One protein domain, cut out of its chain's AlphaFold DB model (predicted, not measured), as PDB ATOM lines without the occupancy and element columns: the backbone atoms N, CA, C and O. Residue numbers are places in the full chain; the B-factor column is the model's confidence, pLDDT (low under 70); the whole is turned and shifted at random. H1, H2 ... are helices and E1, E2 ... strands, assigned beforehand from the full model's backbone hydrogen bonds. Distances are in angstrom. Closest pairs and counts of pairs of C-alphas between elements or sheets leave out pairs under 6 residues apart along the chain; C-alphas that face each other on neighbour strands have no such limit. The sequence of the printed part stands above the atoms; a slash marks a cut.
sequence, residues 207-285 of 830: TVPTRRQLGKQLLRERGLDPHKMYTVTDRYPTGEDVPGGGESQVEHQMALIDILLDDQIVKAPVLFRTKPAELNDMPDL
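Overview. This is residues 207 to 285 of the 830 residues of the protein "Dermonecrotoxin of the Papain-like fold" of Trinickia caryophylli (UniProt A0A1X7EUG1). A long two-stranded hairpin, E1 and E2, reaches out from a head of two crossed helices, H1 and H2, and the loop of residues 237 to 247 at its far end makes one end of the rod. H2 folds back from the end of E2, and the last stretch, residues 266 to 285, has no named element but pairs briefly with E1. The printed part has 79 residues in the order H1, E1, E2, H2, with the antiparallel sheet E1 - E2. The class is mixed, helices and strands, with under half of the residues in named elements. The whole is loose, with a radius of gyration of the C-alphas of 14.9 A and spans of 51 by 23 by 22 A.

Along the chain. E1, residues 229 to 236, is 21.6 A long and begins at C-alpha 229 (-19.353, 53.620, 52.400). E2, residues 248 to 255, is 21.9 A long. H2, residues 256 to 265, is 14.7 A long and ends at C-alpha 265 (-7.229, 40.708, 44.655). H1, residues 211 to 221, is 15.2 A long and begins at C-alpha 211 (-0.527, 49.602, 50.423).

Arrangement. E1 and E2 form a hairpin, antiparallel at 153 degrees, with N 232 and O 252 at 2.8 A and N 250 and O 234 at 2.9 A within hydrogen-bond range. Residues 234 to 235 of E1 also pair antiparallel with residues 272 to 273. The closest C-alphas of E1 and H2, Met 229 and Leu 256, are 6.2 A apart. H1 and H2 touch, closest at the C-alphas of Lys 216 and Ile 257, 6.3 A, with a steep tilt of 55 degrees, opposite ways. H1 and E2 are apart. Every O i to N i+4 pair is within hydrogen-bond range in H1, and 4 of 6 in H2.

Size, cuts and confidence. The C-alphas farthest apart, Thr 207 and Pro 243, are 52.6 A apart. The printed part has no cut. The link E1 to E2 is long. The model's pLDDT is under 70 at residues 237 to 247 and 265 to 271.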
ATOM      1  N   THR A 207       8.667  54.018  59.043       91.88
ATOM      2  CA  THR A 207       8.176  54.868  57.945       91.88
ATOM      3  C   THR A 207       7.994  54.111  56.631       91.88
ATOM      4  O   THR A 207       7.854  54.746  55.591       91.88
ATOM      5  N   VAL A 208       8.007  52.773  56.658       90.75
ATOM      6  CA  VAL A 208       7.714  51.942  55.481       90.75
ATOM      7  C   VAL A 208       6.323  52.299  54.932       90.75
ATOM      8  O   VAL A 208       5.356  52.278  55.702       90.75
ATOM      9  N   PRO A 209       6.185  52.609  53.629       92.62
ATOM     10  CA  PRO A 209       4.886  52.901  53.030       92.62
ATOM     11  C   PRO A 209       4.007  51.651  53.062       92.62
ATOM     12  O   PRO A 209       4.471  50.556  52.758       92.62
ATOM     13  N   THR A 210       2.722  51.793  53.398       92.62
ATOM     14  CA  THR A 210       1.761  50.676  53.338       92.62
ATOM     15  C   THR A 210       0.825  50.796  52.139       92.62
ATOM     16  O   THR A 210       0.393  51.898  51.780       92.62
ATOM     17  N   ARG A 211       0.418  49.658  51.559       93.69
ATOM     18  CA  ARG A 211      -0.527  49.602  50.423       93.69
ATOM     19  C   ARG A 211      -1.828  50.357  50.728       93.69
ATOM     20  O   ARG A 211      -2.344  51.098  49.893       93.69
ATOM     21  N   ARG A 212      -2.320  50.250  51.969       94.44
ATOM     22  CA  ARG A 212      -3.518  50.957  52.458       94.44
ATOM     23  C   ARG A 212      -3.319  52.474  52.584       94.44
ATOM     24  O   ARG A 212      -4.250  53.218  52.279       94.44
ATOM     25  N   GLN A 213      -2.149  52.960  53.013       94.38
ATOM     26  CA  GLN A 213      -1.859  54.404  53.028       94.38
ATOM     27  C   GLN A 213      -1.790  54.970  51.607       94.38
ATOM     28  O   GLN A 213      -2.418  55.996  51.345       94.38
ATOM     29  N   LEU A 214      -1.117  54.273  50.685       95.62
ATOM     30  CA  LEU A 214      -1.050  54.664  49.274       95.62
ATOM     31  C   LEU A 214      -2.437  54.681  48.624       95.62
ATOM     32  O   LEU A 214      -2.792  55.661  47.976       95.62
ATOM     33  N   GLY A 215      -3.277  53.674  48.887       95.62
ATOM     34  CA  GLY A 215      -4.673  53.665  48.440       95.62
ATOM     35  C   GLY A 215      -5.478  54.856  48.982       95.62
ATOM     36  O   GLY A 215      -6.184  55.521  48.224       95.62
ATOM     37  N   LYS A 216      -5.329  55.193  50.276       96.81
ATOM     38  CA  LYS A 216      -5.968  56.382  50.878       96.81
ATOM     39  C   LYS A 216      -5.476  57.683  50.231       96.81
ATOM     40  O   LYS A 216      -6.288  58.577  50.001       96.81
ATOM     41  N   GLN A 217      -4.177  57.809  49.951       96.88
ATOM     42  CA  GLN A 217      -3.604  58.980  49.280       96.88
ATOM     43  C   GLN A 217      -4.136  59.110  47.848       96.88
ATOM     44  O   GLN A 217      -4.661  60.159  47.492       96.88
ATOM     45  N   LEU A 218      -4.076  58.033  47.065       96.38
ATOM     46  CA  LEU A 218      -4.525  57.976  45.675       96.38
ATOM     47  C   LEU A 218      -6.011  58.349  45.524       96.38
ATOM     48  O   LEU A 218      -6.373  59.100  44.619       96.38
ATOM     49  N   LEU A 219      -6.872  57.880  46.436       96.81
ATOM     50  CA  LEU A 219      -8.285  58.275  46.484       96.81
ATOM     51  C   LEU A 219      -8.447  59.775  46.781       96.81
ATOM     52  O   LEU A 219      -9.153  60.469  46.048       96.81
ATOM     53  N   ARG A 220      -7.734  60.306  47.785       97.75
ATOM     54  CA  ARG A 220      -7.761  61.740  48.133       97.75
ATOM     55  C   ARG A 220      -7.257  62.628  46.988       97.75
ATOM     56  O   ARG A 220      -7.853  63.668  46.727       97.75
ATOM     57  N   GLU A 221      -6.216  62.210  46.268       96.00
ATOM     58  CA  GLU A 221      -5.690  62.907  45.082       96.00
ATOM     59  C   GLU A 221      -6.693  62.937  43.911       96.00
ATOM     60  O   GLU A 221      -6.667  63.863  43.099       96.00
ATOM     61  N   ARG A 222      -7.619  61.970  43.846       96.31
ATOM     62  CA  ARG A 222      -8.765  61.962  42.918       96.31
ATOM     63  C   ARG A 222      -9.991  62.727  43.443       96.31
ATOM     64  O   ARG A 222     -11.008  62.761  42.757       96.31
ATOM     65  N   GLY A 223      -9.917  63.340  44.627       97.25
ATOM     66  CA  GLY A 223     -11.051  64.015  45.272       97.25
ATOM     67  C   GLY A 223     -12.102  63.061  45.853       97.25
ATOM     68  O   GLY A 223     -13.230  63.477  46.106       97.25
ATOM     69  N   LEU A 224     -11.749  61.788  46.052       97.00
ATOM     70  CA  LEU A 224     -12.617  60.758  46.618       97.00
ATOM     71  C   LEU A 224     -12.331  60.596  48.117       97.00
ATOM     72  O   LEU A 224     -11.175  60.581  48.541       97.00
ATOM     73  N   ASP A 225     -13.381  60.437  48.923       97.25
ATOM     74  CA  ASP A 225     -13.247  60.109  50.345       97.25
ATOM     75  C   ASP A 225     -12.979  58.599  50.517       97.25
ATOM     76  O   ASP A 225     -13.857  57.794  50.186       97.25
ATOM     77  N   PRO A 226     -11.814  58.182  51.059       97.31
ATOM     78  CA  PRO A 226     -11.507  56.769  51.283       97.31
ATOM     79  C   PRO A 226     -12.471  56.062  52.243       97.31
ATOM     80  O   PRO A 226     -12.562  54.836  52.209       97.31
ATOM     81  N   HIS A 227     -13.159  56.818  53.105       97.38
ATOM     82  CA  HIS A 227     -14.046  56.307  54.151       97.38
ATOM     83  C   HIS A 227     -15.528  56.327  53.756       97.38
ATOM     84  O   HIS A 227     -16.371  55.849  54.515       97.38
ATOM     85  N   LYS A 228     -15.861  56.831  52.559       96.88
ATOM     86  CA  LYS A 228     -17.223  56.773  52.027       96.88
ATOM     87  C   LYS A 228     -17.646  55.312  51.869       96.88
ATOM     88  O   LYS A 228     -16.978  54.540  51.180       96.88
ATOM     89  N   MET A 229     -18.763  54.955  52.498       96.50
ATOM     90  CA  MET A 229     -19.353  53.620  52.400       96.50
ATOM     91  C   MET A 229     -20.121  53.462  51.083       96.50
ATOM     92  O   MET A 229     -20.812  54.384  50.646       96.50
ATOM     93  N   TYR A 230     -20.019  52.281  50.480       95.44
ATOM     94  CA  TYR A 230     -20.788  51.867  49.310       95.44
ATOM     95  C   TYR A 230     -21.446  50.513  49.576       95.44
ATOM     96  O   TYR A 230     -20.854  49.637  50.212       95.44
ATOM     97  N   THR A 231     -22.650  50.323  49.029       94.38
ATOM     98  CA  THR A 231     -23.263  48.997  48.915       94.38
ATOM     99  C   THR A 231     -22.493  48.186  47.881       94.38
ATOM    100  O   THR A 231     -22.385  48.597  46.725       94.38
ATOM    101  N   VAL A 232     -21.975  47.039  48.300       92.00
ATOM    102  CA  VAL A 232     -21.201  46.104  47.488       92.00
ATOM    103  C   VAL A 232     -21.960  44.789  47.407       92.00
ATOM    104  O   VAL A 232     -22.421  44.275  48.426       92.00
ATOM    105  N   THR A 233     -22.074  44.240  46.201       89.25
ATOM    106  CA  THR A 233     -22.697  42.941  45.935       89.25
ATOM    107  C   THR A 233     -21.604  41.946  45.571       89.25
ATOM    108  O   THR A 233     -21.024  42.034  44.486       89.25
ATOM    109  N   ASP A 234     -21.353  40.981  46.454       85.06
ATOM    110  CA  ASP A 234     -20.474  39.850  46.160       85.06
ATOM    111  C   ASP A 234     -21.283  38.689  45.604       85.06
ATOM    112  O   ASP A 234     -22.267  38.257  46.209       85.06
ATOM    113  N   ARG A 235     -20.865  38.174  44.446       82.00
ATOM    114  CA  ARG A 235     -21.458  36.992  43.820       82.00
ATOM    115  C   ARG A 235     -20.545  35.789  43.966       82.00
ATOM    116  O   ARG A 235     -19.401  35.807  43.502       82.00
ATOM    117  N   TYR A 236     -21.097  34.733  44.550       76.88
ATOM    118  CA  TYR A 236     -20.438  33.450  44.740       76.88
ATOM    119  C   TYR A 236     -21.063  32.408  43.797       76.88
ATOM    120  O   TYR A 236     -22.288  32.233  43.812       76.88
ATOM    121  N   PRO A 237     -20.263  31.672  43.003       65.88
ATOM    122  CA  PRO A 237     -20.747  30.538  42.238       65.88
ATOM    123  C   PRO A 237     -20.979  29.358  43.187       65.88
ATOM    124  O   PRO A 237     -20.084  28.560  43.472       65.88
ATOM    125  N   THR A 238     -22.209  29.228  43.674       64.44
ATOM    126  CA  THR A 238     -22.718  27.940  44.150       64.44
ATOM    127  C   THR A 238     -22.807  27.017  42.938       64.44
ATOM    128  O   THR A 238     -23.596  27.284  42.037       64.44
ATOM    129  N   GLY A 239     -21.952  25.991  42.879       55.66
ATOM    130  CA  GLY A 239     -21.826  25.130  41.697       55.66
ATOM    131  C   GLY A 239     -23.143  24.467  41.278       55.66
ATOM    132  O   GLY A 239     -24.005  24.218  42.121       55.66
ATOM    133  N   GLU A 240     -23.268  24.152  39.984       53.38
ATOM    134  CA  GLU A 240     -24.489  23.606  39.358       53.38
ATOM    135  C   GLU A 240     -25.028  22.334  40.043       53.38
ATOM    136  O   GLU A 240     -26.231  22.083  40.026       53.38
ATOM    137  N   ASP A 241     -24.158  21.566  40.711       51.25
ATOM    138  CA  ASP A 241     -24.512  20.364  41.478       51.25
ATOM    139  C   ASP A 241     -25.307  20.642  42.772       51.25
ATOM    140  O   ASP A 241     -25.760  19.701  43.431       51.25
ATOM    141  N   VAL A 242     -25.483  21.906  43.179       50.97
ATOM    142  CA  VAL A 242     -26.363  22.284  44.298       50.97
ATOM    143  C   VAL A 242     -27.792  22.456  43.763       50.97
ATOM    144  O   VAL A 242     -28.035  23.385  42.992       50.97
ATOM    145  N   PRO A 243     -28.780  21.630  44.168       37.00
ATOM    146  CA  PRO A 243     -30.148  21.763  43.671       37.00
ATOM    147  C   PRO A 243     -30.754  23.113  44.083       37.00
ATOM    148  O   PRO A 243     -31.007  23.350  45.263       37.00
ATOM    149  N   GLY A 244     -30.971  23.996  43.103       55.06
ATOM    150  CA  GLY A 244     -31.354  25.399  43.327       55.06
ATOM    151  C   GLY A 244     -30.204  26.415  43.236       55.06
ATOM    152  O   GLY A 244     -30.397  27.562  43.629       55.06
ATOM    153  N   GLY A 245     -29.030  26.020  42.730       47.09
ATOM    154  CA  GLY A 245     -27.832  26.854  42.578       47.09
ATOM    155  C   GLY A 245     -27.962  27.996  41.563       47.09
ATOM    156  O   GLY A 245     -27.402  27.934  40.473       47.09
ATOM    157  N   GLY A 246     -28.670  29.063  41.934       60.06
ATOM    158  CA  GLY A 246     -28.465  30.395  41.360       60.06
ATOM    159  C   GLY A 246     -27.312  31.117  42.063       60.06
ATOM    160  O   GLY A 246     -27.046  30.838  43.231       60.06
ATOM    161  N   GLU A 247     -26.647  32.056  41.376       63.59
ATOM    162  CA  GLU A 247     -25.582  32.890  41.963       63.59
ATOM    163  C   GLU A 247     -26.018  33.447  43.325       63.59
ATOM    164  O   GLU A 247     -26.943  34.259  43.405       63.59
ATOM    165  N   SER A 248     -25.346  33.032  44.399       72.81
ATOM    166  CA  SER A 248     -25.623  33.587  45.721       72.81
ATOM    167  C   SER A 248     -25.022  34.984  45.784       72.81
ATOM    168  O   SER A 248     -23.806  35.141  45.668       72.81
ATOM    169  N   GLN A 249     -25.884  35.990  45.924       83.94
ATOM    170  CA  GLN A 249     -25.498  37.396  46.010       83.94
ATOM    171  C   GLN A 249     -25.599  37.860  47.463       83.94
ATOM    172  O   GLN A 249     -26.645  37.702  48.094       83.94
ATOM    173  N   VAL A 250     -24.516  38.429  47.993       83.56
ATOM    174  CA  VAL A 250     -24.468  38.997  49.345       83.56
ATOM    175  C   VAL A 250     -24.205  40.491  49.236       83.56
ATOM    176  O   VAL A 250     -23.107  40.922  48.877       83.56
ATOM    177  N   GLU A 251     -25.224  41.288  49.547       90.81
ATOM    178  CA  GLU A 251     -25.087  42.737  49.674       90.81
ATOM    179  C   GLU A 251     -24.604  43.116  51.073       90.81
ATOM    180  O   GLU A 251     -25.163  42.681  52.081       90.81
ATOM    181  N   HIS A 252     -23.573  43.953  51.135       90.62
ATOM    182  CA  HIS A 252     -23.026  44.490  52.377       90.62
ATOM    183  C   HIS A 252     -22.429  45.888  52.144       90.62
ATOM    184  O   HIS A 252     -22.404  46.387  51.021       90.62
ATOM    185  N   GLN A 253     -22.009  46.563  53.215       94.44
ATOM    186  CA  GLN A 253     -21.418  47.904  53.146       94.44
ATOM    187  C   GLN A 253     -19.901  47.819  53.314       94.44
ATOM    188  O   GLN A 253     -19.433  47.233  54.288       94.44
ATOM    189  N   MET A 254     -19.144  48.456  52.420       94.38
ATOM    190  CA  MET A 254     -17.682  48.567  52.508       94.38
ATOM    191  C   MET A 254     -17.223  50.011  52.308       94.38
ATOM    192  O   MET A 254     -17.849  50.754  51.551       94.38
ATOM    193  N   ALA A 255     -16.123  50.408  52.949       95.56
ATOM    194  CA  ALA A 255     -15.492  51.694  52.666       95.56
ATOM    195  C   ALA A 255     -14.752  51.641  51.320       95.56
ATOM    196  O   ALA A 255     -14.196  50.607  50.942       95.56
ATOM    197  N   LEU A 256     -14.704  52.766  50.605       95.38
ATOM    198  CA  LEU A 256     -14.096  52.856  49.273       95.38
ATOM    199  C   LEU A 256     -12.635  52.369  49.229       95.38
ATOM    200  O   LEU A 256     -12.216  51.781  48.233       95.38
ATOM    201  N   ILE A 257     -11.874  52.564  50.313       95.31
ATOM    202  CA  ILE A 257     -10.511  52.031  50.450       95.31
ATOM    203  C   ILE A 257     -10.452  50.499  50.453       95.31
ATOM    204  O   ILE A 257      -9.558  49.930  49.834       95.31
ATOM    205  N   ASP A 258     -11.391  49.826  51.116       93.44
ATOM    206  CA  ASP A 258     -11.412  48.362  51.194       93.44
ATOM    207  C   ASP A 258     -11.842  47.756  49.856       93.44
ATOM    208  O   ASP A 258     -11.263  46.771  49.409       93.44
ATOM    209  N   ILE A 259     -12.771  48.412  49.152       93.25
ATOM    210  CA  ILE A 259     -13.157  48.034  47.786       93.25
ATOM    211  C   ILE A 259     -11.967  48.175  46.826       93.25
ATOM    212  O   ILE A 259     -11.745  47.285  46.012       93.25
ATOM    213  N   LEU A 260     -11.188  49.260  46.923       93.00
ATOM    214  CA  LEU A 260      -9.996  49.469  46.090       93.00
ATOM    215  C   LEU A 260      -8.911  48.411  46.342       93.00
ATOM    216  O   LEU A 260      -8.294  47.944  45.387       93.00
ATOM    217  N   LEU A 261      -8.671  48.044  47.605       90.75
ATOM    218  CA  LEU A 261      -7.709  46.996  47.957       90.75
ATOM    219  C   LEU A 261      -8.178  45.625  47.437       90.75
ATOM    220  O   LEU A 261      -7.396  44.898  46.827       90.75
ATOM    221  N   ASP A 262      -9.462  45.306  47.602       87.25
ATOM    222  CA  ASP A 262     -10.024  44.018  47.190       87.25
ATOM    223  C   ASP A 262     -10.218  43.867  45.670       87.25
ATOM    224  O   ASP A 262     -10.037  42.769  45.150       87.25
ATOM    225  N   ASP A 263     -10.518  44.932  44.915       83.06
ATOM    226  CA  ASP A 263     -10.701  44.874  43.448       83.06
ATOM    227  C   ASP A 263      -9.475  44.291  42.718       83.06
ATOM    228  O   ASP A 263      -9.603  43.603  41.703       83.06
ATOM    229  N   GLN A 264      -8.275  44.500  43.263       71.81
ATOM    230  CA  GLN A 264      -7.027  44.015  42.663       71.81
ATOM    231  C   GLN A 264      -6.719  42.554  43.030       71.81
ATOM    232  O   GLN A 264      -6.101  41.832  42.238       71.81
ATOM    233  N   ILE A 265      -7.251  42.096  44.167       69.38
ATOM    234  CA  ILE A 265      -7.229  40.708  44.655       69.38
ATOM    235  C   ILE A 265      -8.260  39.857  43.893       69.38
ATOM    236  O   ILE A 265      -8.003  38.695  43.552       69.38
ATOM    237  N   VAL A 266      -9.412  40.443  43.544       57.28
ATOM    238  CA  VAL A 266     -10.550  39.811  42.843       57.28
ATOM    239  C   VAL A 266     -10.287  39.646  41.325       57.28
ATOM    240  O   VAL A 266     -11.165  39.715  40.473       57.28
ATOM    241  N   LYS A 267      -9.049  39.278  40.968       54.19
ATOM    242  CA  LYS A 267      -8.705  38.635  39.680       54.19
ATOM    243  C   LYS A 267      -8.978  37.114  39.706       54.19
ATOM    244  O   LYS A 267      -8.744  36.413  38.720       54.19
ATOM    245  N   ALA A 268      -9.462  36.573  40.831       51.09
ATOM    246  CA  ALA A 268      -9.895  35.182  40.953       51.09
ATOM    247  C   ALA A 268     -11.284  34.977  40.300       51.09
ATOM    248  O   ALA A 268     -12.241  35.601  40.745       51.09
ATOM    249  N   PRO A 269     -11.453  34.055  39.328       53.19
ATOM    250  CA  PRO A 269     -12.683  33.906  38.524       53.19
ATOM    251  C   PRO A 269     -13.861  33.241  39.270       53.19
ATOM    252  O   PRO A 269     -14.677  32.551  38.667       53.19
ATOM    253  N   VAL A 270     -13.895  33.364  40.597       58.09
ATOM    254  CA  VAL A 270     -14.819  32.678  41.519       58.09
ATOM    255  C   VAL A 270     -15.502  33.674  42.470       58.09
ATOM    256  O   VAL A 270     -16.309  33.279  43.299       58.09
ATOM    257  N   LEU A 271     -15.158  34.957  42.375       65.25
ATOM    258  CA  LEU A 271     -15.775  36.052  43.112       65.25
ATOM    259  C   LEU A 271     -15.991  37.178  42.109       65.25
ATOM    260  O   LEU A 271     -15.040  37.606  41.461       65.25
ATOM    261  N   PHE A 272     -17.228  37.645  41.970       75.56
ATOM    262  CA  PHE A 272     -17.520  38.863  41.221       75.56
ATOM    263  C   PHE A 272     -18.077  39.892  42.189       75.56
ATOM    264  O   PHE A 272     -19.161  39.705  42.737       75.56
ATOM    265  N   ARG A 273     -17.318  40.967  42.393       85.44
ATOM    266  CA  ARG A 273     -17.688  42.094  43.241       85.44
ATOM    267  C   ARG A 273     -18.169  43.249  42.370       85.44
ATOM    268  O   ARG A 273     -17.486  43.626  41.418       85.44
ATOM    269  N   THR A 274     -19.325  43.834  42.680       85.94
ATOM    270  CA  THR A 274     -19.725  45.104  42.057       85.94
ATOM    271  C   THR A 274     -18.861  46.238  42.611       85.94
ATOM    272  O   THR A 274     -18.789  46.433  43.824       85.94
ATOM    273  N   LYS A 275     -18.185  46.988  41.729       87.62
ATOM    274  CA  LYS A 275     -17.370  48.146  42.122       87.62
ATOM    275  C   LYS A 275     -18.013  49.484  41.740       87.62
ATOM    276  O   LYS A 275     -18.674  49.557  40.701       87.62
ATOM    277  N   PRO A 276     -17.795  50.549  42.533       92.50
ATOM    278  CA  PRO A 276     -18.137  51.914  42.149       92.50
ATOM    279  C   PRO A 276     -17.442  52.314  40.844       92.50
ATOM    280  O   PRO A 276     -16.278  51.971  40.622       92.50
ATOM    281  N   ALA A 277     -18.136  53.070  39.990       92.62
ATOM    282  CA  ALA A 277     -17.596  53.507  38.702       92.62
ATOM    283  C   ALA A 277     -16.354  54.403  38.868       92.62
ATOM    284  O   ALA A 277     -15.469  54.406  38.013       92.62
ATOM    285  N   GLU A 278     -16.259  55.097  40.003       92.12
ATOM    286  CA  GLU A 278     -15.130  55.927  40.422       92.12
ATOM    287  C   GLU A 278     -13.798  55.153  40.520       92.12
ATOM    288  O   GLU A 278     -12.735  55.770  40.455       92.12
ATOM    289  N   LEU A 279     -13.835  53.818  40.646       93.12
ATOM    290  CA  LEU A 279     -12.642  52.965  40.719       93.12
ATOM    291  C   LEU A 279     -12.183  52.391  39.365       93.12
ATOM    292  O   LEU A 279     -11.129  51.761  39.308       93.12
ATOM    293  N   ASN A 280     -12.933  52.586  38.275       89.94
ATOM    294  CA  ASN A 280     -12.622  51.954  36.983       89.94
ATOM    295  C   ASN A 280     -11.283  52.414  36.375       89.94
ATOM    296  O   ASN A 280     -10.587  51.605  35.769       89.94
ATOM    297  N   ASP A 281     -10.909  53.682  36.584       89.19
ATOM    298  CA  ASP A 281      -9.695  54.310  36.033       89.19
ATOM    299  C   ASP A 281      -8.588  54.496  37.090       89.19
ATOM    300  O   ASP A 281      -7.817  55.471  37.061       89.19
ATOM    301  N   MET A 282      -8.540  53.604  38.082       90.88
ATOM    302  CA  MET A 282      -7.509  53.600  39.123       90.88
ATOM    303  C   MET A 282      -6.265  52.828  38.654       90.88
ATOM    304  O   MET A 282      -6.399  51.780  38.023       90.88
ATOM    305  N   PRO A 283      -5.044  53.324  38.935       91.69
ATOM    306  CA  PRO A 283      -3.819  52.578  38.660       91.69
ATOM    307  C   PRO A 283      -3.725  51.299  39.510       91.69
ATOM    308  O   PRO A 283      -4.338  51.192  40.575       91.69
ATOM    309  N   ASP A 284      -2.917  50.345  39.042       88.19
ATOM    310  CA  ASP A 284      -2.583  49.136  39.798       88.19
ATOM    311  C   ASP A 284      -1.817  49.544  41.077       88.19
ATOM    312  O   ASP A 284      -0.765  50.183  41.023       88.19
ATOM    313  N   LEU A 285      -2.429  49.274  42.228       90.81
ATOM    314  CA  LEU A 285      -2.024  49.719  43.557       90.81
ATOM    315  C   LEU A 285      -0.976  48.776  44.148       90.81
ATOM    316  O   LEU A 285      -0.118  49.249  44.886       90.81
TER     317      LEU A 285